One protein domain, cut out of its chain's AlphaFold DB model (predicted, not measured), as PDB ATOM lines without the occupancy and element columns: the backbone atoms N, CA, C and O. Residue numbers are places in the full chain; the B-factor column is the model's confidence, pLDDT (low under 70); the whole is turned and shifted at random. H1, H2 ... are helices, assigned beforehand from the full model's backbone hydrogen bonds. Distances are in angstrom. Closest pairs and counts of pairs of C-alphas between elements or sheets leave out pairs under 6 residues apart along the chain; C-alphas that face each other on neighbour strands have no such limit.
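This is residues 12 to 52 of the 111 residues of an uncharacterized protein of Anguilla anguilla (UniProt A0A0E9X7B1). One long, straight helix, H2, makes most of the length, and at its first end a short foot sits off to one side: the link of residues 17 to 20 and the small helix H1. Nothing folds back along H2. The printed part has 41 residues with two named helices, H1 then H2, and no named strand; the class is all helix. It is extended, with a radius of gyration of the C-alphas of 16.7 A and spans of 52 by 19 by 5 A.

H2 is residues 21 to 50, 43.3 A from C-alpha 21 at (-9.037, -41.313, -59.411) to C-alpha 50 at (-15.727, -8.833, -31.581). H1 is residues 12 to 16, beginning at C-alpha 12 at (-9.910, -29.189, -70.785).

H1 and H2 are apart, with no C-alpha of the one within 8 A of the other. A tight link of 4 residues joins them. In H1 and H2 every O i to N i+4 pair is within hydrogen-bond range.

The C-alphas farthest apart, those of Gln 17 and Pro 52, are 52.0 A apart. Residues 12 to 52 stand free. The printed part has no cut. Its mean pLDDT is 86.0; residues 48 to 52 are under 70.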
ATOM      1  N   LYS A  12      -9.252 -28.161 -69.970       83.06
ATOM      2  CA  LYS A  12      -9.910 -29.189 -70.785       83.06
ATOM      3  C   LYS A  12      -8.920 -30.253 -71.281       83.06
ATOM      4  O   LYS A  12      -9.237 -31.436 -71.183       83.06
ATOM      5  N   GLU A  13      -7.743 -29.856 -71.759       84.19
ATOM      6  CA  GLU A  13      -6.655 -30.747 -72.201       84.19
ATOM      7  C   GLU A  13      -6.044 -31.546 -71.033       84.19
ATOM      8  O   GLU A  13      -5.681 -32.712 -71.165       84.19
ATOM      9  N   MET A  14      -5.962 -30.955 -69.841       79.69
ATOM     10  CA  MET A  14      -5.517 -31.671 -68.639       79.69
ATOM     11  C   MET A  14      -6.551 -32.698 -68.154       79.69
ATOM     12  O   MET A  14      -6.192 -33.768 -67.664       79.69
ATOM     13  N   MET A  15      -7.844 -32.396 -68.290       76.25
ATOM     14  CA  MET A  15      -8.933 -33.294 -67.889       76.25
ATOM     15  C   MET A  15      -9.194 -34.398 -68.923       76.25
ATOM     16  O   MET A  15      -9.581 -35.508 -68.546       76.25
ATOM     17  N   SER A  16      -8.954 -34.132 -70.214       80.19
ATOM     18  CA  SER A  16      -9.058 -35.131 -71.291       80.19
ATOM     19  C   SER A  16      -8.036 -36.261 -71.123       80.19
ATOM     20  O   SER A  16      -8.352 -37.415 -71.417       80.19
ATOM     21  N   GLN A  17      -6.874 -35.961 -70.530       81.31
ATOM     22  CA  GLN A  17      -5.833 -36.928 -70.151       81.31
ATOM     23  C   GLN A  17      -6.234 -37.871 -69.001       81.31
ATOM     24  O   GLN A  17      -5.435 -38.705 -68.581       81.31
ATOM     25  N   LYS A  18      -7.489 -37.802 -68.529       76.12
ATOM     26  CA  LYS A  18      -8.113 -38.739 -67.581       76.12
ATOM     27  C   LYS A  18      -7.273 -38.901 -66.303       76.12
ATOM     28  O   LYS A  18      -6.674 -39.955 -66.073       76.12
ATOM     29  N   PRO A  19      -7.238 -37.863 -65.446       81.38
ATOM     30  CA  PRO A  19      -6.485 -37.905 -64.199       81.38
ATOM     31  C   PRO A  19      -6.861 -39.133 -63.361       81.38
ATOM     32  O   PRO A  19      -8.029 -39.533 -63.291       81.38
ATOM     33  N   SER A  20      -5.867 -39.745 -62.710       85.88
ATOM     34  CA  SER A  20      -6.108 -40.930 -61.887       85.88
ATOM     35  C   SER A  20      -7.091 -40.596 -60.759       85.88
ATOM     36  O   SER A  20      -7.009 -39.543 -60.120       85.88
ATOM     37  N   ARG A  21      -8.036 -41.505 -60.480       85.25
ATOM     38  CA  ARG A  21      -9.037 -41.313 -59.411       85.25
ATOM     39  C   ARG A  21      -8.390 -41.026 -58.050       85.25
ATOM     40  O   ARG A  21      -8.965 -40.298 -57.247       85.25
ATOM     41  N   GLY A  22      -7.195 -41.570 -57.808       87.62
ATOM     42  CA  GLY A  22      -6.402 -41.287 -56.611       87.62
ATOM     43  C   GLY A  22      -5.952 -39.829 -56.536       87.62
ATOM     44  O   GLY A  22      -6.129 -39.198 -55.500       87.62
ATOM     45  N   MET A  23      -5.459 -39.270 -57.643       87.81
ATOM     46  CA  MET A  23      -5.037 -37.871 -57.710       87.81
ATOM     47  C   MET A  23      -6.210 -36.924 -57.435       87.81
ATOM     48  O   MET A  23      -6.112 -36.064 -56.564       87.81
ATOM     49  N   VAL A  24      -7.354 -37.144 -58.090       88.62
ATOM     50  CA  VAL A  24      -8.574 -36.346 -57.857       88.62
ATOM     51  C   VAL A  24      -8.998 -36.397 -56.387       88.62
ATOM     52  O   VAL A  24      -9.386 -35.379 -55.819       88.62
ATOM     53  N   LYS A  25      -8.882 -37.564 -55.746       91.56
ATOM     54  CA  LYS A  25      -9.236 -37.741 -54.335       91.56
ATOM     55  C   LYS A  25      -8.310 -36.959 -53.401       91.56
ATOM     56  O   LYS A  25      -8.805 -36.322 -52.478       91.56
ATOM     57  N   VAL A  26      -6.998 -36.972 -53.643       94.50
ATOM     58  CA  VAL A  26      -6.030 -36.196 -52.845       94.50
ATOM     59  C   VAL A  26      -6.295 -34.699 -52.983       94.50
ATOM     60  O   VAL A  26      -6.345 -34.003 -51.972       94.50
ATOM     61  N   TYR A  27      -6.546 -34.215 -54.202       92.38
ATOM     62  CA  TYR A  27      -6.900 -32.812 -54.420       92.38
ATOM     63  C   TYR A  27      -8.215 -32.443 -53.738       92.38
ATOM     64  O   TYR A  27      -8.262 -31.433 -53.052       92.38
ATOM     65  N   ALA A  28      -9.250 -33.280 -53.836       94.81
ATOM     66  CA  ALA A  28     -10.522 -33.027 -53.163       94.81
ATOM     67  C   ALA A  28     -10.353 -32.936 -51.637       94.81
ATOM     68  O   ALA A  28     -10.857 -32.002 -51.017       94.81
ATOM     69  N   VAL A  29      -9.600 -33.863 -51.034       97.12
ATOM     70  CA  VAL A  29      -9.300 -33.835 -49.594       97.12
ATOM     71  C   VAL A  29      -8.500 -32.582 -49.227       97.12
ATOM     72  O   VAL A  29      -8.844 -31.905 -48.260       97.12
ATOM     73  N   GLY A  30      -7.477 -32.235 -50.012       96.56
ATOM     74  CA  GLY A  30      -6.667 -31.035 -49.803       96.56
ATOM     75  C   GLY A  30      -7.476 -29.741 -49.918       96.56
ATOM     76  O   GLY A  30      -7.334 -28.858 -49.077       96.56
ATOM     77  N   THR A  31      -8.374 -29.639 -50.901       96.31
ATOM     78  CA  THR A  31      -9.267 -28.485 -51.074       96.31
ATOM     79  C   THR A  31     -10.226 -28.342 -49.900       96.31
ATOM     80  O   THR A  31     -10.396 -27.237 -49.391       96.31
ATOM     81  N   VAL A  32     -10.822 -29.442 -49.434       97.75
ATOM     82  CA  VAL A  32     -11.701 -29.424 -48.256       97.75
ATOM     83  C   VAL A  32     -10.926 -28.981 -47.013       97.75
ATOM     84  O   VAL A  32     -11.390 -28.105 -46.287       97.75
ATOM     85  N   LEU A  33      -9.723 -29.519 -46.794       97.31
ATOM     86  CA  LEU A  33      -8.870 -29.130 -45.669       97.31
ATOM     87  C   LEU A  33      -8.477 -27.644 -45.728       97.31
ATOM     88  O   LEU A  33      -8.574 -26.944 -44.722       97.31
ATOM     89  N   ALA A  34      -8.086 -27.144 -46.903       97.56
ATOM     90  CA  ALA A  34      -7.759 -25.735 -47.107       97.56
ATOM     91  C   ALA A  34      -8.972 -24.827 -46.856       97.56
ATOM     92  O   ALA A  34      -8.836 -23.788 -46.214       97.56
ATOM     93  N   PHE A  35     -10.164 -25.236 -47.303       97.81
ATOM     94  CA  PHE A  35     -11.401 -24.501 -47.053       97.81
ATOM     95  C   PHE A  35     -11.701 -24.397 -45.556       97.81
ATOM     96  O   PHE A  35     -11.982 -23.304 -45.073       97.81
ATOM     97  N   PHE A  36     -11.560 -25.492 -44.804       97.19
ATOM     98  CA  PHE A  36     -11.679 -25.442 -43.346       97.19
ATOM     99  C   PHE A  36     -10.646 -24.508 -42.716       97.19
ATOM    100  O   PHE A  36     -11.018 -23.709 -41.865       97.19
ATOM    101  N   GLY A  37      -9.386 -24.539 -43.157       96.31
ATOM    102  CA  GLY A  37      -8.357 -23.615 -42.668       96.31
ATOM    103  C   GLY A  37      -8.719 -22.143 -42.895       96.31
ATOM    104  O   GLY A  37      -8.605 -21.330 -41.980       96.31
ATOM    105  N   VAL A  38      -9.225 -21.810 -44.086       96.56
ATOM    106  CA  VAL A  38      -9.680 -20.449 -44.414       96.56
ATOM    107  C   VAL A  38     -10.895 -20.055 -43.581       96.56
ATOM    108  O   VAL A  38     -10.912 -18.961 -43.026       96.56
ATOM    109  N   VAL A  39     -11.900 -20.926 -43.459       96.50
ATOM    110  CA  VAL A  39     -13.107 -20.643 -42.669       96.50
ATOM    111  C   VAL A  39     -12.760 -20.469 -41.194       96.50
ATOM    112  O   VAL A  39     -13.223 -19.511 -40.588       96.50
ATOM    113  N   ILE A  40     -11.921 -21.334 -40.621       92.75
ATOM    114  CA  ILE A  40     -11.488 -21.232 -39.222       92.75
ATOM    115  C   ILE A  40     -10.706 -19.936 -38.997       92.75
ATOM    116  O   ILE A  40     -11.035 -19.195 -38.077       92.75
ATOM    117  N   GLY A  41      -9.735 -19.612 -39.857       91.56
ATOM    118  CA  GLY A  41      -8.976 -18.362 -39.746       91.56
ATOM    119  C   GLY A  41      -9.843 -17.114 -39.943       91.56
ATOM    120  O   GLY A  41      -9.646 -16.096 -39.278       91.56
ATOM    121  N   LEU A  42     -10.849 -17.188 -40.816       92.62
ATOM    122  CA  LEU A  42     -11.811 -16.109 -41.017       92.62
ATOM    123  C   LEU A  42     -12.724 -15.943 -39.798       92.62
ATOM    124  O   LEU A  42     -12.934 -14.818 -39.353       92.62
ATOM    125  N   VAL A  43     -13.230 -17.041 -39.236       90.94
ATOM    126  CA  VAL A  43     -14.010 -17.033 -37.992       90.94
ATOM    127  C   VAL A  43     -13.168 -16.470 -36.854       90.94
ATOM    128  O   VAL A  43     -13.650 -15.592 -36.152       90.94
ATOM    129  N   GLU A  44     -11.904 -16.876 -36.714       84.00
ATOM    130  CA  GLU A  44     -10.992 -16.291 -35.730       84.00
ATOM    131  C   GLU A  44     -10.852 -14.783 -35.947       84.00
ATOM    132  O   GLU A  44     -11.003 -14.021 -35.004       84.00
ATOM    133  N   THR A  45     -10.661 -14.323 -37.184       86.00
ATOM    134  CA  THR A  45     -10.516 -12.890 -37.497       86.00
ATOM    135  C   THR A  45     -11.790 -12.087 -37.196       86.00
ATOM    136  O   THR A  45     -11.721 -10.989 -36.637       86.00
ATOM    137  N   ILE A  46     -12.964 -12.624 -37.541       84.19
ATOM    138  CA  ILE A  46     -14.258 -11.972 -37.305       84.19
ATOM    139  C   ILE A  46     -14.581 -11.984 -35.807       84.19
ATOM    140  O   ILE A  46     -14.850 -10.932 -35.235       84.19
ATOM    141  N   CYS A  47     -14.484 -13.133 -35.138       75.31
ATOM    142  CA  CYS A  47     -14.715 -13.254 -33.698       75.31
ATOM    143  C   CYS A  47     -13.688 -12.458 -32.875       75.31
ATOM    144  O   CYS A  47     -14.051 -11.883 -31.854       75.31
ATOM    145  N   ARG A  48     -12.439 -12.332 -33.337       63.72
ATOM    146  CA  ARG A  48     -11.402 -11.477 -32.730       63.72
ATOM    147  C   ARG A  48     -11.623  -9.987 -32.981       63.72
ATOM    148  O   ARG A  48     -11.134  -9.176 -32.211       63.72
ATOM    149  N   SER A  49     -12.380  -9.595 -34.006       69.62
ATOM    150  CA  SER A  49     -12.874  -8.211 -34.099       69.62
ATOM    151  C   SER A  49     -13.971  -7.926 -33.068       69.62
ATOM    152  O   SER A  49     -14.126  -6.783 -32.651       69.62
ATOM    153  N   PHE A  50     -14.708  -8.953 -32.630       60.41
ATOM    154  CA  PHE A  50     -15.727  -8.833 -31.581       60.41
ATOM    155  C   PHE A  50     -15.178  -9.006 -30.159       60.41
ATOM    156  O   PHE A  50     -15.777  -8.487 -29.221       60.41
ATOM    157  N   SER A  51     -14.041  -9.683 -29.995       56.69
ATOM    158  CA  SER A  51     -13.321  -9.768 -28.727       56.69
ATOM    159  C   SER A  51     -12.132  -8.809 -28.789       56.69
ATOM    160  O   SER A  51     -11.125  -9.166 -29.405       56.69
ATOM    161  N   PRO A  52     -12.200  -7.596 -28.203       58.91
ATOM    162  CA  PRO A  52     -11.007  -6.769 -28.081       58.91
ATOM    163  C   PRO A  52      -9.897  -7.643 -27.495       58.91
ATOM    164  O   PRO A  52     -10.162  -8.431 -26.590       58.91
TER     165      PRO A  52